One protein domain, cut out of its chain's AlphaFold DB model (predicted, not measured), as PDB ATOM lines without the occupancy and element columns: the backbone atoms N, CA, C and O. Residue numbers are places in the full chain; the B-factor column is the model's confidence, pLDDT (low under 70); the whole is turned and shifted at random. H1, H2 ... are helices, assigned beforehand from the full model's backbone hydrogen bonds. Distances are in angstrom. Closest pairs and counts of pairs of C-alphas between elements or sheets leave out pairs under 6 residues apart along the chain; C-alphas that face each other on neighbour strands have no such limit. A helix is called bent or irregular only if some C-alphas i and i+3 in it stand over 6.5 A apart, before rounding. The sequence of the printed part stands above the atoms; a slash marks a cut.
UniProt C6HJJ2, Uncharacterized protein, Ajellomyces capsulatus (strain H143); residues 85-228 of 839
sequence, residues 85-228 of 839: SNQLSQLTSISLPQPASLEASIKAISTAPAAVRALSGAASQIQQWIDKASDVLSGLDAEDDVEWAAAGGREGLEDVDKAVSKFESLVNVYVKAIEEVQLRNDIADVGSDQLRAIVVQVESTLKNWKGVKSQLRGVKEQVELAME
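AT A GLANCE: This is residues 85 to 228 of the 839 residues of an uncharacterized protein of Ajellomyces capsulatus (strain H143) (UniProt C6HJJ2). A long rod is made by three long helices, H3, H5 and H7, side by side, with H1 and H2 one after the other along H3 and H5. H4 crosses the last turns of H7 at one end, and H6 is at the other. The printed part has 144 residues, with seven named helices, H1 to H7 in chain order, and no named strand: all helix. It is loose, with a radius of gyration of the C-alphas of 18.0 A, and spans 58 by 24 by 19 A.

IN THESE COORDINATES: H1, residues 85 to 93, begins at C-alpha 85 (188.629, 137.748, 117.594). H2 is residues 99 to 108, and H3, residues 112 to 139, is 40.0 A long. H4 is residues 146 to 155, H5, residues 157 to 182, is 37.7 A long, and H6 is residues 185 to 189. H7, residues 192 to 228, is 54.2 A long and ends at C-alpha 228 (175.420, 135.961, 101.692).

HOW THE PARTS SIT: H2, H3, H5 and H7 form an up and down bundle, each running against the one before. The hub, H3, touches H7 at a shallow tilt of 25 degrees, closest at the C-alphas of Ser 134 and Val 212, 5.5 A. With residues 171 to 181 alone H5 touches H3, closest at Val 181 and Ala 112, C-alphas 6.4 A apart. H2 and H3 are a hairpin, C-alphas 106 and 115 closest at 5.7 A. H1 touches H3, C-alphas 87 and 136 closest at 6.3 A. H4 touches residues 222 to 227 of H7 alone, C-alphas 150 and 226 closest at 4.8 A, only just about perpendicular at 72 degrees. H6 touches H3, C-alphas 187 and 112 closest at 5.5 A; H6 is irregular, C-alphas 185 and 188 being 7.3 A apart. Every O i to N i+4 pair is within hydrogen-bond range in H1, H2 and H5, against 22 of 24 in H3, 5 of 6 in H4, 32 of 33 in H7 and 0 of 1 in H6, where 1 of 2 O i to N i+3 pairs is.

THE WHOLE: The C-alphas farthest apart, of Asp 189 and Glu 228, are 58.7 A apart. The printed part has no cut and no long link. The mean pLDDT of the printed part is 83.3; residues 85, 93 to 97 and 156 are under 70.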
ATOM      1  N   SER A  85     188.357 136.648 116.655       69.19
ATOM      2  CA  SER A  85     188.629 137.748 117.594       69.19
ATOM      3  C   SER A  85     190.010 137.663 118.278       69.19
ATOM      4  O   SER A  85     190.694 138.676 118.437       69.19
ATOM      5  N   ASN A  86     190.504 136.464 118.610       73.31
ATOM      6  CA  ASN A  86     191.848 136.280 119.173       73.31
ATOM      7  C   ASN A  86     192.941 136.543 118.117       73.31
ATOM      8  O   ASN A  86     193.897 137.270 118.387       73.31
ATOM      9  N   GLN A  87     192.774 136.041 116.892       72.19
ATOM     10  CA  GLN A  87     193.678 136.325 115.767       72.19
ATOM     11  C   GLN A  87     193.687 137.825 115.412       72.19
ATOM     12  O   GLN A  87     194.748 138.444 115.311       72.19
ATOM     13  N   LEU A  88     192.510 138.450 115.343       70.00
ATOM     14  CA  LEU A  88     192.332 139.898 115.197       70.00
ATOM     15  C   LEU A  88     193.053 140.685 116.303       70.00
ATOM     16  O   LEU A  88     193.701 141.698 116.021       70.00
ATOM     17  N   SER A  89     192.990 140.216 117.555       71.94
ATOM     18  CA  SER A  89     193.700 140.845 118.675       71.94
ATOM     19  C   SER A  89     195.219 140.841 118.477       71.94
ATOM     20  O   SER A  89     195.890 141.800 118.850       71.94
ATOM     21  N   GLN A  90     195.780 139.822 117.819       74.50
ATOM     22  CA  GLN A  90     197.212 139.750 117.516       74.50
ATOM     23  C   GLN A  90     197.586 140.750 116.414       74.50
ATOM     24  O   GLN A  90     198.516 141.534 116.592       74.50
ATOM     25  N   LEU A  91     196.803 140.823 115.332       71.31
ATOM     26  CA  LEU A  91     196.998 141.806 114.255       71.31
ATOM     27  C   LEU A  91     196.902 143.266 114.739       71.31
ATOM     28  O   LEU A  91     197.639 144.130 114.264       71.31
ATOM     29  N   THR A  92     196.004 143.542 115.688       71.19
ATOM     30  CA  THR A  92     195.738 144.899 116.202       71.19
ATOM     31  C   THR A  92     196.598 145.299 117.405       71.19
ATOM     32  O   THR A  92     196.818 146.495 117.606       71.19
ATOM     33  N   SER A  93     197.125 144.343 118.183       69.75
ATOM     34  CA  SER A  93     198.022 144.615 119.321       69.75
ATOM     35  C   SER A  93     199.494 144.789 118.935       69.75
ATOM     36  O   SER A  93     200.255 145.380 119.707       69.75
ATOM     37  N   ILE A  94     199.917 144.341 117.745       69.44
ATOM     38  CA  ILE A  94     201.262 144.630 117.234       69.44
ATOM     39  C   ILE A  94     201.390 146.142 116.998       69.44
ATOM     40  O   ILE A  94     200.808 146.708 116.071       69.44
ATOM     41  N   SER A  95     202.194 146.799 117.835       63.81
ATOM     42  CA  SER A  95     202.408 148.244 117.803       63.81
ATOM     43  C   SER A  95     203.056 148.697 116.490       63.81
ATOM     44  O   SER A  95     204.268 148.567 116.299       63.81
ATOM     45  N   LEU A  96     202.243 149.268 115.602       67.00
ATOM     46  CA  LEU A  96     202.685 149.941 114.384       67.00
ATOM     47  C   LEU A  96     203.659 151.091 114.720       67.00
ATOM     48  O   LEU A  96     203.302 151.956 115.528       67.00
ATOM     49  N   PRO A  97     204.844 151.173 114.081       68.69
ATOM     50  CA  PRO A  97     205.659 152.384 114.105       68.69
ATOM     51  C   PRO A  97     204.826 153.589 113.648       68.69
ATOM     52  O   PRO A  97     204.153 153.527 112.619       68.69
ATOM     53  N   GLN A  98     204.834 154.691 114.403       74.94
ATOM     54  CA  GLN A  98     204.026 155.856 114.032       74.94
ATOM     55  C   GLN A  98     204.595 156.519 112.763       74.94
ATOM     56  O   GLN A  98     205.746 156.966 112.800       74.94
ATOM     57  N   PRO A  99     203.814 156.682 111.673       74.88
ATOM     58  CA  PRO A  99     204.319 157.261 110.424       74.88
ATOM     59  C   PRO A  99     204.877 158.678 110.618       74.88
ATOM     60  O   PRO A  99     205.967 158.980 110.143       74.88
ATOM     61  N   ALA A 100     204.204 159.514 111.415       72.88
ATOM     62  CA  ALA A 100     204.687 160.856 111.752       72.88
ATOM     63  C   ALA A 100     206.015 160.850 112.539       72.88
ATOM     64  O   ALA A 100     206.825 161.760 112.383       72.88
ATOM     65  N   SER A 101     206.267 159.821 113.359       75.75
ATOM     66  CA  SER A 101     207.535 159.668 114.085       75.75
ATOM     67  C   SER A 101     208.667 159.226 113.155       75.75
ATOM     68  O   SER A 101     209.780 159.734 113.281       75.75
ATOM     69  N   LEU A 102     208.380 158.351 112.184       76.00
ATOM     70  CA  LEU A 102     209.336 157.919 111.162       76.00
ATOM     71  C   LEU A 102     209.719 159.078 110.225       76.00
ATOM     72  O   LEU A 102     210.907 159.322 110.017       76.00
ATOM     73  N   GLU A 103     208.739 159.849 109.736       77.94
ATOM     74  CA  GLU A 103     208.991 161.042 108.912       77.94
ATOM     75  C   GLU A 103     209.801 162.101 109.681       77.94
ATOM     76  O   GLU A 103     210.808 162.600 109.178       77.94
ATOM     77  N   ALA A 104     209.416 162.408 110.926       76.50
ATOM     78  CA  ALA A 104     210.142 163.364 111.760       76.50
ATOM     79  C   ALA A 104     211.567 162.892 112.100       76.50
ATOM     80  O   ALA A 104     212.497 163.696 112.077       76.50
ATOM     81  N   SER A 105     211.761 161.596 112.376       74.44
ATOM     82  CA  SER A 105     213.076 161.019 112.678       74.44
ATOM     83  C   SER A 105     214.035 161.148 111.494       74.44
ATOM     84  O   SER A 105     215.148 161.644 111.662       74.44
ATOM     85  N   ILE A 106     213.597 160.786 110.286       77.06
ATOM     86  CA  ILE A 106     214.451 160.833 109.089       77.06
ATOM     87  C   ILE A 106     214.747 162.284 108.678       77.06
ATOM     88  O   ILE A 106     215.872 162.588 108.271       77.06
ATOM     89  N   LYS A 107     213.799 163.211 108.874       75.62
ATOM     90  CA  LYS A 107     214.017 164.654 108.658       75.62
ATOM     91  C   LYS A 107     214.959 165.289 109.679       75.62
ATOM     92  O   LYS A 107     215.723 166.175 109.311       75.62
ATOM     93  N   ALA A 108     214.943 164.830 110.930       80.88
ATOM     94  CA  ALA A 108     215.846 165.314 111.974       80.88
ATOM     95  C   ALA A 108     217.294 164.806 111.821       80.88
ATOM     96  O   ALA A 108     218.221 165.432 112.336       80.88
ATOM     97  N   ILE A 109     217.516 163.689 111.116       81.06
ATOM     98  CA  ILE A 109     218.863 163.174 110.846       81.06
ATOM     99  C   ILE A 109     219.537 164.027 109.764       81.06
ATOM    100  O   ILE A 109     219.128 164.026 108.602       81.06
ATOM    101  N   SER A 110     220.619 164.714 110.134       75.44
ATOM    102  CA  SER A 110     221.336 165.668 109.275       75.44
ATOM    103  C   SER A 110     222.217 165.050 108.185       75.44
ATOM    104  O   SER A 110     222.614 165.778 107.286       75.44
ATOM    105  N   THR A 111     222.512 163.743 108.232       83.00
ATOM    106  CA  THR A 111     223.429 163.075 107.283       83.00
ATOM    107  C   THR A 111     222.795 161.868 106.584       83.00
ATOM    108  O   THR A 111     222.216 160.988 107.227       83.00
ATOM    109  N   ALA A 112     222.937 161.789 105.261       80.44
ATOM    110  CA  ALA A 112     222.477 160.695 104.412       80.44
ATOM    111  C   ALA A 112     222.958 159.307 104.885       80.44
ATOM    112  O   ALA A 112     222.098 158.449 105.098       80.44
ATOM    113  N   PRO A 113     224.254 159.048 105.177       81.56
ATOM    114  CA  PRO A 113     224.699 157.739 105.671       81.56
ATOM    115  C   PRO A 113     224.177 157.369 107.070       81.56
ATOM    116  O   PRO A 113     224.333 156.221 107.489       81.56
ATOM    117  N   ALA A 114     223.573 158.291 107.829       82.62
ATOM    118  CA  ALA A 114     222.827 157.966 109.049       82.62
ATOM    119  C   ALA A 114     221.335 157.725 108.755       82.62
ATOM    120  O   ALA A 114     220.763 156.765 109.273       82.62
ATOM    121  N   ALA A 115     220.727 158.522 107.868       84.12
ATOM    122  CA  ALA A 115     219.345 158.340 107.421       84.12
ATOM    123  C   ALA A 115     219.146 156.989 106.705       84.12
ATOM    124  O   ALA A 115     218.177 156.287 106.972       84.12
ATOM    125  N   VAL A 116     220.121 156.566 105.894       84.38
ATOM    126  CA  VAL A 116     220.233 155.238 105.257       84.38
ATOM    127  C   VAL A 116     220.162 154.090 106.270       84.38
ATOM    128  O   VAL A 116     219.418 153.129 106.074       84.38
ATOM    129  N   ARG A 117     220.873 154.203 107.400       83.88
ATOM    130  CA  ARG A 117     220.835 153.193 108.474       83.88
ATOM    131  C   ARG A 117     219.505 153.199 109.227       83.88
ATOM    132  O   ARG A 117     218.983 152.128 109.524       83.88
ATOM    133  N   ALA A 118     218.927 154.375 109.484       84.69
ATOM    134  CA  ALA A 118     217.589 154.485 110.066       84.69
ATOM    135  C   ALA A 118     216.513 153.870 109.146       84.69
ATOM    136  O   ALA A 118     215.654 153.129 109.620       84.69
ATOM    137  N   LEU A 119     216.613 154.100 107.833       85.56
ATOM    138  CA  LEU A 119     215.731 153.533 106.814       85.56
ATOM    139  C   LEU A 119     215.802 152.005 106.747       85.56
ATOM    140  O   LEU A 119     214.755 151.367 106.738       85.56
ATOM    141  N   SER A 120     216.993 151.398 106.751       86.25
ATOM    142  CA  SER A 120     217.109 149.928 106.752       86.25
ATOM    143  C   SER A 120     216.643 149.300 108.080       86.25
ATOM    144  O   SER A 120     216.006 148.242 108.089       86.25
ATOM    145  N   GLY A 121     216.851 149.990 109.210       85.31
ATOM    146  CA  GLY A 121     216.273 149.604 110.501       85.31
ATOM    147  C   GLY A 121     214.739 149.627 110.493       85.31
ATOM    148  O   GLY A 121     214.104 148.650 110.886       85.31
ATOM    149  N   ALA A 122     214.140 150.702 109.975       85.62
ATOM    150  CA  ALA A 122     212.692 150.815 109.814       85.62
ATOM    151  C   ALA A 122     212.131 149.775 108.829       85.62
ATOM    152  O   ALA A 122     211.136 149.123 109.131       85.62
ATOM    153  N   ALA A 123     212.800 149.551 107.697       86.81
ATOM    154  CA  ALA A 123     212.434 148.526 106.721       86.81
ATOM    155  C   ALA A 123     212.377 147.127 107.351       86.81
ATOM    156  O   ALA A 123     211.441 146.372 107.104       86.81
ATOM    157  N   SER A 124     213.327 146.814 108.234       87.44
ATOM    158  CA  SER A 124     213.367 145.547 108.971       87.44
ATOM    159  C   SER A 124     212.180 145.390 109.935       87.44
ATOM    160  O   SER A 124     211.655 144.290 110.089       87.44
ATOM    161  N   GLN A 125     211.705 146.480 110.552       85.81
ATOM    162  CA  GLN A 125     210.487 146.479 111.381       85.81
ATOM    163  C   GLN A 125     209.213 146.338 110.532       85.81
ATOM    164  O   GLN A 125     208.299 145.604 110.903       85.81
ATOM    165  N   ILE A 126     209.165 147.013 109.382       87.69
ATOM    166  CA  ILE A 126     208.061 146.958 108.413       87.69
ATOM    167  C   ILE A 126     207.939 145.538 107.828       87.69
ATOM    168  O   ILE A 126     206.830 145.018 107.731       87.69
ATOM    169  N   GLN A 127     209.057 144.866 107.534       88.81
ATOM    170  CA  GLN A 127     209.086 143.462 107.098       88.81
ATOM    171  C   GLN A 127     208.602 142.508 108.201       88.81
ATOM    172  O   GLN A 127     207.660 141.760 107.967       88.81
ATOM    173  N   GLN A 128     209.111 142.626 109.435       86.94
ATOM    174  CA  GLN A 128     208.612 141.835 110.575       86.94
ATOM    175  C   GLN A 128     207.115 142.036 110.864       86.94
ATOM    176  O   GLN A 128     206.480 141.149 111.436       86.94
ATOM    177  N   TRP A 129     206.545 143.195 110.515       86.75
ATOM    178  CA  TRP A 129     205.101 143.415 110.580       86.75
ATOM    179  C   TRP A 129     204.371 142.715 109.430       86.75
ATOM    180  O   TRP A 129     203.383 142.036 109.681       86.75
ATOM    181  N   ILE A 130     204.870 142.830 108.193       89.12
ATOM    182  CA  ILE A 130     204.303 142.169 107.005       89.12
ATOM    183  C   ILE A 130     204.269 140.649 107.171       89.12
ATOM    184  O   ILE A 130     203.245 140.042 106.870       89.12
ATOM    185  N   ASP A 131     205.342 140.047 107.682       88.88
ATOM    186  CA  ASP A 131     205.425 138.596 107.863       88.88
ATOM    187  C   ASP A 131     204.371 138.117 108.878       88.88
ATOM    188  O   ASP A 131     203.611 137.195 108.593       88.88
ATOM    189  N   LYS A 132     204.229 138.818 110.015       86.12
ATOM    190  CA  LYS A 132     203.180 138.547 111.022       86.12
ATOM    191  C   LYS A 132     201.770 138.832 110.508       86.12
ATOM    192  O   LYS A 132     200.838 138.115 110.851       86.12
ATOM    193  N   ALA A 133     201.592 139.873 109.698       85.94
ATOM    194  CA  ALA A 133     200.303 140.192 109.101       85.94
ATOM    195  C   ALA A 133     199.891 139.138 108.064       85.94
ATOM    196  O   ALA A 133     198.724 138.769 108.028       85.94
ATOM    197  N   SER A 134     200.832 138.615 107.271       88.19
ATOM    198  CA  SER A 134     200.596 137.486 106.362       88.19
ATOM    199  C   SER A 134     200.281 136.199 107.126       88.19
ATOM    200  O   SER A 134     199.369 135.481 106.732       88.19
ATOM    201  N   ASP A 135     201.008 135.913 108.209       85.62
ATOM    202  CA  ASP A 135     200.777 134.751 109.078       85.62
ATOM    203  C   ASP A 135     199.354 134.781 109.663       85.62
ATOM    204  O   ASP A 135     198.541 133.901 109.374       85.62
ATOM    205  N   VAL A 136     198.981 135.871 110.345       84.31
ATOM    206  CA  VAL A 136     197.633 136.032 110.914       84.31
ATOM    207  C   VAL A 136     196.549 136.093 109.830       84.31
ATOM    208  O   VAL A 136     195.499 135.491 110.021       84.31
ATOM    209  N   LEU A 137     196.773 136.743 108.678       84.06
ATOM    210  CA  LEU A 137     195.803 136.723 107.569       84.06
ATOM    211  C   LEU A 137     195.646 135.336 106.934       84.06
ATOM    212  O   LEU A 137     194.557 135.028 106.468       84.06
ATOM    213  N   SER A 138     196.685 134.495 106.930       84.44
ATOM    214  CA  SER A 138     196.564 133.098 106.493       84.44
ATOM    215  C   SER A 138     195.825 132.242 107.525       84.44
ATOM    216  O   SER A 138     194.964 131.452 107.159       84.44
ATOM    217  N   GLY A 139     196.039 132.491 108.821       79.81
ATOM    218  CA  GLY A 139     195.209 131.929 109.888       79.81
ATOM    219  C   GLY A 139     193.759 132.430 109.874       79.81
ATOM    220  O   GLY A 139     192.908 131.801 110.506       79.81
ATOM    221  N   LEU A 140     193.475 133.524 109.157       78.31
ATOM    222  CA  LEU A 140     192.135 134.071 108.937       78.31
ATOM    223  C   LEU A 140     191.470 133.592 107.625       78.31
ATOM    224  O   LEU A 140     190.330 133.976 107.362       78.31
ATOM    225  N   ASP A 141     192.148 132.771 106.816       83.44
ATOM    226  CA  ASP A 141     191.554 132.072 105.665       83.44
ATOM    227  C   ASP A 141     190.525 131.046 106.170       83.44
ATOM    228  O   ASP A 141     190.795 130.329 107.134       83.44
ATOM    229  N   ALA A 142     189.338 130.996 105.569       79.94
ATOM    230  CA  ALA A 142     188.218 130.220 106.096       79.94
ATOM    231  C   ALA A 142     188.320 128.692 105.911       79.94
ATOM    232  O   ALA A 142     187.642 127.965 106.633       79.94
ATOM    233  N   GLU A 143     189.132 128.194 104.969       83.31
ATOM    234  CA  GLU A 143     189.310 126.746 104.713       83.31
ATOM    235  C   GLU A 143     187.982 125.949 104.575       83.31
ATOM    236  O   GLU A 143     187.823 124.886 105.167       83.31
ATOM    237  N   ASP A 144     187.020 126.463 103.788       85.94
ATOM    238  CA  ASP A 144     185.656 125.911 103.576       85.94
ATOM    239  C   ASP A 144     184.703 125.978 104.806       85.94
ATOM    240  O   ASP A 144     183.506 125.724 104.663       85.94
ATOM    241  N   ASP A 145     185.145 126.425 105.995       87.50
ATOM    242  CA  ASP A 145     184.248 126.670 107.145       87.50
ATOM    243  C   ASP A 145     183.505 128.018 107.000       87.50
ATOM    244  O   ASP A 145     183.956 129.094 107.411       87.50
ATOM    245  N   VAL A 146     182.330 127.950 106.368       88.19
ATOM    246  CA  VAL A 146     181.461 129.108 106.108       88.19
ATOM    247  C   VAL A 146     180.820 129.688 107.377       88.19
ATOM    248  O   VAL A 146     180.611 130.900 107.448       88.19
ATOM    249  N   GLU A 147     180.535 128.871 108.402       86.00
ATOM    250  CA  GLU A 147     179.953 129.365 109.661       86.00
ATOM    251  C   GLU A 147     180.996 130.183 110.442       86.00
ATOM    252  O   GLU A 147     180.693 131.270 110.948       86.00
ATOM    253  N   TRP A 148     182.251 129.721 110.457       84.94
ATOM    254  CA  TRP A 148     183.391 130.441 111.026       84.94
ATOM    255  C   TRP A 148     183.649 131.780 110.312       84.94
ATOM    256  O   TRP A 148     183.812 132.815 110.968       84.94
ATOM    257  N   ALA A 149     183.597 131.803 108.975       87.06
ATOM    258  CA  ALA A 149     183.758 133.030 108.191       87.06
ATOM    259  C   ALA A 149     182.625 134.049 108.432       87.06
ATOM    260  O   ALA A 149     182.887 135.244 108.596       87.06
ATOM    261  N   ALA A 150     181.369 133.591 108.517       86.19
ATOM    262  CA  ALA A 150     180.217 134.450 108.806       86.19
ATOM    263  C   ALA A 150     180.280 135.048 110.227       86.19
ATOM    264  O   ALA A 150     179.918 136.208 110.439       86.19
ATOM    265  N   ALA A 151     180.787 134.288 111.206       80.19
ATOM    266  CA  ALA A 151     181.064 134.798 112.548       80.19
ATOM    267  C   ALA A 151     182.161 135.879 112.529       80.19
ATOM    268  O   ALA A 151     181.966 136.971 113.071       80.19
ATOM    269  N   GLY A 152     183.276 135.623 111.838       72.44
ATOM    270  CA  GLY A 152     184.390 136.563 111.697       72.44
ATOM    271  C   GLY A 152     184.015 137.900 111.051       72.44
ATOM    272  O   GLY A 152     184.452 138.967 111.498       72.44
ATOM    273  N   GLY A 153     183.122 137.863 110.057       70.62
ATOM    274  CA  GLY A 153     182.572 139.061 109.423       70.62
ATOM    275  C   GLY A 153     181.866 140.017 110.383       70.62
ATOM    276  O   GLY A 153     181.927 141.231 110.188       70.62
ATOM    277  N   ARG A 154     181.254 139.489 111.450       70.19
ATOM    278  CA  ARG A 154     180.582 140.286 112.486       70.19
ATOM    279  C   ARG A 154     181.510 140.791 113.590       70.19
ATOM    280  O   ARG A 154     181.220 141.845 114.148       70.19
ATOM    281  N   GLU A 155     182.587 140.074 113.917       70.69
ATOM    282  CA  GLU A 155     183.433 140.413 115.075       70.69
ATOM    283  C   GLU A 155     184.627 141.337 114.791       70.69
ATOM    284  O   GLU A 155     185.142 141.917 115.746       70.69
ATOM    285  N   GLY A 156     185.059 141.555 113.538       69.12
ATOM    286  CA  GLY A 156     186.014 142.654 113.304       69.12
ATOM    287  C   GLY A 156     186.828 142.716 112.012       69.12
ATOM    288  O   GLY A 156     187.927 143.273 112.040       69.12
ATOM    289  N   LEU A 157     186.319 142.249 110.866       76.50
ATOM    290  CA  LEU A 157     186.976 142.512 109.572       76.50
ATOM    291  C   LEU A 157     187.233 144.022 109.335       76.50
ATOM    292  O   LEU A 157     188.262 144.400 108.776       76.50
ATOM    293  N   GLU A 158     186.341 144.897 109.817       82.19
ATOM    294  CA  GLU A 158     186.499 146.360 109.746       82.19
ATOM    295  C   GLU A 158     187.736 146.866 110.521       82.19
ATOM    296  O   GLU A 158     188.365 147.846 110.122       82.19
ATOM    297  N   ASP A 159     188.126 146.195 111.608       80.75
ATOM    298  CA  ASP A 159     189.298 146.569 112.407       80.75
ATOM    299  C   ASP A 159     190.605 146.017 111.818       80.75
ATOM    300  O   ASP A 159     191.638 146.691 111.915       80.75
ATOM    301  N   VAL A 160     190.556 144.888 111.092       79.69
ATOM    302  CA  VAL A 160     191.653 144.473 110.195       79.69
ATOM    303  C   VAL A 160     191.872 145.527 109.110       79.69
ATOM    304  O   VAL A 160     192.995 145.996 108.926       79.69
ATOM    305  N   ASP A 161     190.807 145.952 108.426       83.62
ATOM    306  CA  ASP A 161     190.874 146.929 107.330       83.62
ATOM    307  C   ASP A 161     191.418 148.289 107.815       83.62
ATOM    308  O   ASP A 161     192.280 148.892 107.168       83.62
ATOM    309  N   LYS A 162     191.040 148.729 109.026       85.25
ATOM    310  CA  LYS A 162     191.642 149.898 109.703       85.25
ATOM    311  C   LYS A 162     193.115 149.697 110.061       85.25
ATOM    312  O   LYS A 162     193.884 150.654 109.967       85.25
ATOM    313  N   ALA A 163     193.527 148.515 110.525       83.06
ATOM    314  CA  ALA A 163     194.925 148.233 110.865       83.06
ATOM    315  C   ALA A 163     195.815 148.227 109.611       83.06
ATOM    316  O   ALA A 163     196.844 148.905 109.570       83.06
ATOM    317  N   VAL A 164     195.361 147.555 108.553       83.38
ATOM    318  CA  VAL A 164     196.016 147.501 107.241       83.38
ATOM    319  C   VAL A 164     196.047 148.894 106.592       83.38
ATOM    320  O   VAL A 164     197.095 149.309 106.104       83.38
ATOM    321  N   SER A 165     194.983 149.697 106.701       86.56
ATOM    322  CA  SER A 165     194.979 151.101 106.245       86.56
ATOM    323  C   SER A 165     195.977 151.996 107.002       86.56
ATOM    324  O   SER A 165     196.592 152.885 106.409       86.56
ATOM    325  N   LYS A 166     196.200 151.768 108.306       83.81
ATOM    326  CA  LYS A 166     197.250 152.476 109.070       83.81
ATOM    327  C   LYS A 166     198.651 152.055 108.616       83.81
ATOM    328  O   LYS A 166     199.530 152.909 108.504       83.81
ATOM    329  N   PHE A 167     198.858 150.772 108.315       83.69
ATOM    330  CA  PHE A 167     200.126 150.291 107.760       83.69
ATOM    331  C   PHE A 167     200.371 150.794 106.328       83.69
ATOM    332  O   PHE A 167     201.508 151.109 105.987       83.69
ATOM    333  N   GLU A 168     199.330 150.993 105.512       88.81
ATOM    334  CA  GLU A 168     199.465 151.650 104.205       88.81
ATOM    335  C   GLU A 168     200.082 153.046 104.327       88.81
ATOM    336  O   GLU A 168     201.015 153.383 103.599       88.81
ATOM    337  N   SER A 169     199.609 153.840 105.292       88.62
ATOM    338  CA  SER A 169     200.196 155.149 105.588       88.62
ATOM    339  C   SER A 169     201.676 155.038 105.978       88.62
ATOM    340  O   SER A 169     202.480 155.846 105.516       88.62
ATOM    341  N   LEU A 170     202.057 154.016 106.754       87.69
ATOM    342  CA  LEU A 170     203.450 153.766 107.133       87.69
ATOM    343  C   LEU A 170     204.333 153.379 105.936       87.69
ATOM    344  O   LEU A 170     205.420 153.937 105.794       87.69
ATOM    345  N   VAL A 171     203.873 152.486 105.054       88.12
ATOM    346  CA  VAL A 171     204.612 152.098 103.837       88.12
ATOM    347  C   VAL A 171     204.777 153.290 102.892       88.12
ATOM    348  O   VAL A 171     205.873 153.522 102.387       88.12
ATOM    349  N   ASN A 172     203.727 154.094 102.705       89.81
ATOM    350  CA  ASN A 172     203.782 155.288 101.861       89.81
ATOM    351  C   ASN A 172     204.763 156.339 102.414       89.81
ATOM    352  O   ASN A 172     205.519 156.937 101.650       89.81
ATOM    353  N   VAL A 173     204.805 156.534 103.738       89.88
ATOM    354  CA  VAL A 173     205.787 157.425 104.383       89.88
ATOM    355  C   VAL A 173     207.208 156.857 104.310       89.88
ATOM    356  O   VAL A 173     208.142 157.621 104.086       89.88
ATOM    357  N   TYR A 174     207.389 155.539 104.428       88.75
ATOM    358  CA  TYR A 174     208.690 154.886 104.252       88.75
ATOM    359  C   TYR A 174     209.249 155.086 102.833       88.75
ATOM    360  O   TYR A 174     210.398 155.500 102.698       88.75
ATOM    361  N   VAL A 175     208.437 154.896 101.782       89.44
ATOM    362  CA  VAL A 175     208.844 155.171 100.387       89.44
ATOM    363  C   VAL A 175     209.194 156.651 100.195       89.44
ATOM    364  O   VAL A 175     210.294 156.962  99.743       89.44
ATOM    365  N   LYS A 176     208.318 157.568 100.625       88.75
ATOM    366  CA  LYS A 176     208.557 159.021 100.556       88.75
ATOM    367  C   LYS A 176     209.854 159.438 101.265       88.75
ATOM    368  O   LYS A 176     210.600 160.270 100.761       88.75
ATOM    369  N   ALA A 177     210.154 158.853 102.424       86.75
ATOM    370  CA  ALA A 177     211.372 159.156 103.172       86.75
ATOM    371  C   ALA A 177     212.655 158.673 102.462       86.75
ATOM    372  O   ALA A 177     213.737 159.191 102.736       86.75
ATOM    373  N   ILE A 178     212.553 157.713 101.538       86.62
ATOM    374  CA  ILE A 178     213.666 157.258 100.691       86.62
ATOM    375  C   ILE A 178     213.856 158.212  99.512       86.62
ATOM    376  O   ILE A 178     214.992 158.579  99.225       86.62
ATOM    377  N   GLU A 179     212.771 158.682  98.891       86.88
ATOM    378  CA  GLU A 179     212.809 159.750  97.880       86.88
ATOM    379  C   GLU A 179     213.446 161.029  98.461       86.88
ATOM    380  O   GLU A 179     214.387 161.580  97.890       86.88
ATOM    381  N   GLU A 180     213.026 161.450  99.659       85.00
ATOM    382  CA  GLU A 180     213.599 162.602 100.375       85.00
ATOM    383  C   GLU A 180     215.077 162.417 100.777       85.00
ATOM    384  O   GLU A 180     215.782 163.410 100.960       85.00
ATOM    385  N   VAL A 181     215.572 161.179 100.910       83.44
ATOM    386  CA  VAL A 181     217.001 160.890 101.146       83.44
ATOM    387  C   VAL A 181     217.794 160.839  99.835       83.44
ATOM    388  O   VAL A 181     218.914 161.343  99.802       83.44
ATOM    389  N   GLN A 182     217.221 160.317  98.746       83.00
ATOM    390  CA  GLN A 182     217.841 160.342  97.412       83.00
ATOM    391  C   GLN A 182     218.031 161.771  96.873       83.00
ATOM    392  O   GLN A 182     218.968 162.019  96.120       83.00
ATOM    393  N   LEU A 183     217.182 162.716  97.288       84.44
ATOM    394  CA  LEU A 183     217.263 164.135  96.923       84.44
ATOM    395  C   LEU A 183     218.301 164.947  97.731       84.44
ATOM    396  O   LEU A 183     218.369 166.168  97.573       84.44
ATOM    397  N   ARG A 184     219.099 164.323  98.611       82.44
ATOM    398  CA  ARG A 184     220.091 165.034  99.437       82.44
ATOM    399  C   ARG A 184     221.438 165.222  98.740       82.44
ATOM    400  O   ARG A 184     221.951 164.322  98.086       82.44
ATOM    401  N   ASN A 185     222.069 166.368  98.993       78.38
ATOM    402  CA  ASN A 185     223.381 166.714  98.435       78.38
ATOM    403  C   ASN A 185     224.528 165.818  98.948       78.38
ATOM    404  O   ASN A 185     225.518 165.645  98.245       78.38
ATOM    405  N   ASP A 186     224.404 165.248 100.151       82.75
ATOM    406  CA  ASP A 186     225.403 164.376 100.787       82.75
ATOM    407  C   ASP A 186     225.192 162.877 100.487       82.75
ATOM    408  O   ASP A 186     225.845 162.013 101.068       82.75
ATOM    409  N   ILE A 187     224.308 162.538  99.537       80.56
ATOM    410  CA  ILE A 187     224.055 161.146  99.131       80.56
ATOM    411  C   ILE A 187     225.290 160.465  98.508       80.56
ATOM    412  O   ILE A 187     225.390 159.242  98.527       80.56
ATOM    413  N   ALA A 188     226.255 161.246  98.007       80.25
ATOM    414  CA  ALA A 188     227.522 160.752  97.463       80.25
ATOM    415  C   ALA A 188     228.446 160.114  98.524       80.25
ATOM    416  O   ALA A 188     229.272 159.273  98.174       80.25
ATOM    417  N   ASP A 189     228.271 160.449  99.808       81.50
ATOM    418  CA  ASP A 189     229.011 159.838 100.923       81.50
ATOM    419  C   ASP A 189     228.457 158.445 101.303       81.50
ATOM    420  O   ASP A 189     228.991 157.757 102.180       81.50
ATOM    421  N   VAL A 190     227.370 158.002 100.657       80.56
ATOM    422  CA  VAL A 190     226.779 156.674 100.842       80.56
ATOM    423  C   VAL A 190     227.352 155.704  99.812       80.56
ATOM    424  O   VAL A 190     227.155 155.855  98.608       80.56
ATOM    425  N   GLY A 191     228.010 154.645 100.291       83.88
ATOM    426  CA  GLY A 191     228.522 153.576  99.432       83.88
ATOM    427  C   GLY A 191     227.427 152.962  98.550       83.88
ATOM    428  O   GLY A 191     226.349 152.603  99.032       83.88
ATOM    429  N   SER A 192     227.727 152.805  97.259       81.38
ATOM    430  CA  SER A 192     226.807 152.321  96.217       81.38
ATOM    431  C   SER A 192     226.122 150.991  96.556       81.38
ATOM    432  O   SER A 192     224.959 150.793  96.200       81.38
ATOM    433  N   ASP A 193     226.800 150.105  97.286       83.69
ATOM    434  CA  ASP A 193     226.247 148.825  97.736       83.69
ATOM    435  C   ASP A 193     225.162 148.987  98.813       83.69
ATOM    436  O   ASP A 193     224.169 148.261  98.786       83.69
ATOM    437  N   GLN A 194     225.274 149.974  99.715       83.62
ATOM    438  CA  GLN A 194     224.206 150.277 100.683       83.62
ATOM    439  C   GLN A 194     222.996 150.912  99.993       83.62
ATOM    440  O   GLN A 194     221.856 150.584 100.321       83.62
ATOM    441  N   LEU A 195     223.234 151.769  98.994       82.50
ATOM    442  CA  LEU A 195     222.164 152.357  98.190       82.50
ATOM    443  C   LEU A 195     221.399 151.268  97.412       82.50
ATOM    444  O   LEU A 195     220.169 151.239  97.426       82.50
ATOM    445  N   ARG A 196     222.124 150.309  96.818       86.12
ATOM    446  CA  ARG A 196     221.552 149.126  96.156       86.12
ATOM    447  C   ARG A 196     220.791 148.225  97.134       86.12
ATOM    448  O   ARG A 196     219.702 147.763  96.802       86.12
ATOM    449  N   ALA A 197     221.330 147.998  98.333       86.94
ATOM    450  CA  ALA A 197     220.677 147.196  99.365       86.94
ATOM    451  C   ALA A 197     219.331 147.798  99.804       86.94
ATOM    452  O   ALA A 197     218.360 147.055  99.930       86.94
ATOM    453  N   ILE A 198     219.236 149.128  99.955       86.62
ATOM    454  CA  ILE A 198     217.956 149.801 100.238       86.62
ATOM    455  C   ILE A 198     216.949 149.550  99.115       86.62
ATOM    456  O   ILE A 198     215.826 149.162  99.415       86.62
ATOM    457  N   VAL A 199     217.325 149.728  97.843       87.50
ATOM    458  CA  VAL A 199     216.394 149.528  96.713       87.50
ATOM    459  C   VAL A 199     215.819 148.106  96.717       87.50
ATOM    460  O   VAL A 199     214.602 147.942  96.682       87.50
ATOM    461  N   VAL A 200     216.663 147.083  96.891       90.25
ATOM    462  CA  VAL A 200     216.213 145.683  97.012       90.25
ATOM    463  C   VAL A 200     215.313 145.476  98.242       90.25
ATOM    464  O   VAL A 200     214.311 144.757  98.171       90.25
ATOM    465  N   GLN A 201     215.621 146.123  99.372       88.88
ATOM    466  CA  GLN A 201     214.798 146.039 100.582       88.88
ATOM    467  C   GLN A 201     213.422 146.709 100.386       88.88
ATOM    468  O   GLN A 201     212.418 146.173 100.860       88.88
ATOM    469  N   VAL A 202     213.339 147.812  99.634       88.19
ATOM    470  CA  VAL A 202     212.082 148.485  99.249       88.19
ATOM    471  C   VAL A 202     211.254 147.618  98.311       88.19
ATOM    472  O   VAL A 202     210.075 147.396  98.582       88.19
ATOM    473  N   GLU A 203     211.854 147.086  97.245       90.62
ATOM    474  CA  GLU A 203     211.175 146.214  96.278       90.62
ATOM    475  C   GLU A 203     210.577 144.976  96.960       90.62
ATOM    476  O   GLU A 203     209.407 144.652  96.747       90.62
ATOM    477  N   SER A 204     211.345 144.328  97.846       92.38
ATOM    478  CA  SER A 204     210.874 143.202  98.660       92.38
ATOM    479  C   SER A 204     209.715 143.602  99.584       92.38
ATOM    480  O   SER A 204     208.686 142.929  99.635       92.38
ATOM    481  N   THR A 205     209.829 144.753 100.254       89.31
ATOM    482  CA  THR A 205     208.792 145.276 101.159       89.31
ATOM    483  C   THR A 205     207.487 145.569 100.412       89.31
ATOM    484  O   THR A 205     206.422 145.132 100.842       89.31
ATOM    485  N   LEU A 206     207.554 146.240  99.258       90.25
ATOM    486  CA  LEU A 206     206.388 146.540  98.419       90.25
ATOM    487  C   LEU A 206     205.765 145.273  97.813       90.25
ATOM    488  O   LEU A 206     204.538 145.171  97.730       90.25
ATOM    489  N   LYS A 207     206.584 144.288  97.428       92.69
ATOM    490  CA  LYS A 207     206.120 142.985  96.931       92.69
ATOM    491  C   LYS A 207     205.350 142.217  98.008       92.69
ATOM    492  O   LYS A 207     204.232 141.775  97.744       92.69
ATOM    493  N   ASN A 208     205.911 142.084  99.208       90.81
ATOM    494  CA  ASN A 208     205.281 141.326 100.289       90.81
ATOM    495  C   ASN A 208     204.036 142.063 100.823       90.81
ATOM    496  O   ASN A 208     203.001 141.442 101.054       90.81
ATOM    497  N   TRP A 209     204.070 143.401 100.881       90.81
ATOM    498  CA  TRP A 209     202.903 144.235 101.187       90.81
ATOM    499  C   TRP A 209     201.755 144.065 100.177       90.81
ATOM    500  O   TRP A 209     200.590 143.962 100.562       90.81
ATOM    501  N   LYS A 210     202.065 143.954  98.877       90.88
ATOM    502  CA  LYS A 210     201.076 143.608  97.841       90.88
ATOM    503  C   LYS A 210     200.476 142.209  98.057       90.88
ATOM    504  O   LYS A 210     199.307 142.013  97.729       90.88
ATOM    505  N   GLY A 211     201.244 141.273  98.625       90.62
ATOM    506  CA  GLY A 211     200.773 139.961  99.080       90.62
ATOM    507  C   GLY A 211     199.727 140.077 100.192       90.62
ATOM    508  O   GLY A 211     198.584 139.674  99.982       90.62
ATOM    509  N   VAL A 212     200.076 140.745 101.297       89.12
ATOM    510  CA  VAL A 212     199.181 141.035 102.441       89.12
ATOM    511  C   VAL A 212     197.881 141.711 101.992       89.12
ATOM    512  O   VAL A 212     196.786 141.269 102.341       89.12
ATOM    513  N   LYS A 213     197.968 142.725 101.120       89.62
ATOM    514  CA  LYS A 213     196.791 143.372 100.512       89.62
ATOM    515  C   LYS A 213     195.927 142.440  99.655       89.62
ATOM    516  O   LYS A 213     194.749 142.732  99.449       89.62
ATOM    517  N   SER A 214     196.489 141.368  99.103       91.50
ATOM    518  CA  SER A 214     195.726 140.388  98.329       91.50
ATOM    519  C   SER A 214     195.108 139.305  99.212       91.50
ATOM    520  O   SER A 214     193.980 138.913  98.933       91.50
ATOM    521  N   GLN A 215     195.784 138.894 100.291       88.69
ATOM    522  CA  GLN A 215     195.221 138.005 101.314       88.69
ATOM    523  C   GLN A 215     194.020 138.660 102.009       88.69
ATOM    524  O   GLN A 215     192.950 138.065 102.023       88.69
ATOM    525  N   LEU A 216     194.135 139.917 102.468       87.88
ATOM    526  CA  LEU A 216     192.999 140.633 103.073       87.88
ATOM    527  C   LEU A 216     191.786 140.703 102.132       87.88
ATOM    528  O   LEU A 216     190.652 140.554 102.575       87.88
ATOM    529  N   ARG A 217     192.009 140.915 100.829       90.00
ATOM    530  CA  ARG A 217     190.922 140.913  99.839       90.00
ATOM    531  C   ARG A 217     190.275 139.531  99.699       90.00
ATOM    532  O   ARG A 217     189.058 139.484  99.594       90.00
ATOM    533  N   GLY A 218     191.055 138.450  99.735       90.06
ATOM    534  CA  GLY A 218     190.533 137.078  99.736       90.06
ATOM    535  C   GLY A 218     189.701 136.771 100.984       90.06
ATOM    536  O   GLY A 218     188.561 136.344 100.857       90.06
ATOM    537  N   VAL A 219     190.211 137.100 102.177       88.69
ATOM    538  CA  VAL A 219     189.477 136.962 103.452       88.69
ATOM    539  C   VAL A 219     188.204 137.821 103.458       88.69
ATOM    540  O   VAL A 219     187.164 137.398 103.955       88.69
ATOM    541  N   LYS A 220     188.234 139.014 102.851       88.81
ATOM    542  CA  LYS A 220     187.040 139.856 102.683       88.81
ATOM    543  C   LYS A 220     186.011 139.249 101.726       88.81
ATOM    544  O   LYS A 220     184.828 139.292 102.037       88.81
ATOM    545  N   GLU A 221     186.442 138.679 100.602       90.94
ATOM    546  CA  GLU A 221     185.570 137.979  99.647       90.94
ATOM    547  C   GLU A 221     184.965 136.705 100.268       90.94
ATOM    548  O   GLU A 221     183.774 136.448 100.108       90.94
ATOM    549  N   GLN A 222     185.746 135.971 101.070       91.19
ATOM    550  CA  GLN A 222     185.272 134.863 101.907       91.19
ATOM    551  C   GLN A 222     184.187 135.315 102.892       91.19
ATOM    552  O   GLN A 222     183.107 134.731 102.925       91.19
ATOM    553  N   VAL A 223     184.436 136.374 103.663       89.88
ATOM    554  CA  VAL A 223     183.462 136.931 104.615       89.88
ATOM    555  C   VAL A 223     182.187 137.420 103.917       89.88
ATOM    556  O   VAL A 223     181.089 137.149 104.398       89.88
ATOM    557  N   GLU A 224     182.309 138.114 102.783       90.94
ATOM    558  CA  GLU A 224     181.168 138.619 102.005       90.94
ATOM    559  C   GLU A 224     180.276 137.464 101.523       90.94
ATOM    560  O   GLU A 224     179.065 137.479 101.746       90.94
ATOM    561  N   LEU A 225     180.880 136.406 100.970       93.31
ATOM    562  CA  LEU A 225     180.167 135.190 100.577       93.31
ATOM    563  C   LEU A 225     179.583 134.438 101.785       93.31
ATOM    564  O   LEU A 225     178.463 133.947 101.705       93.31
ATOM    565  N   ALA A 226     180.277 134.372 102.918       92.19
ATOM    566  CA  ALA A 226     179.755 133.711 104.113       92.19
ATOM    567  C   ALA A 226     178.525 134.432 104.701       92.19
ATOM    568  O   ALA A 226     177.569 133.788 105.136       92.19
ATOM    569  N   MET A 227     178.494 135.768 104.638       90.50
ATOM    570  CA  MET A 227     177.315 136.559 105.007       90.50
ATOM    571  C   MET A 227     176.160 136.402 104.000       90.50
ATOM    572  O   MET A 227     175.003 136.302 104.413       90.50
ATOM    573  N   GLU A 228     176.441 136.319 102.692       92.81
ATOM    574  CA  GLU A 228     175.420 135.961 101.692       92.81
ATOM    575  C   GLU A 228     174.848 134.554 101.929       92.81
ATOM    576  O   GLU A 228     173.632 134.357 101.852       92.81
TER     577      GLU A 228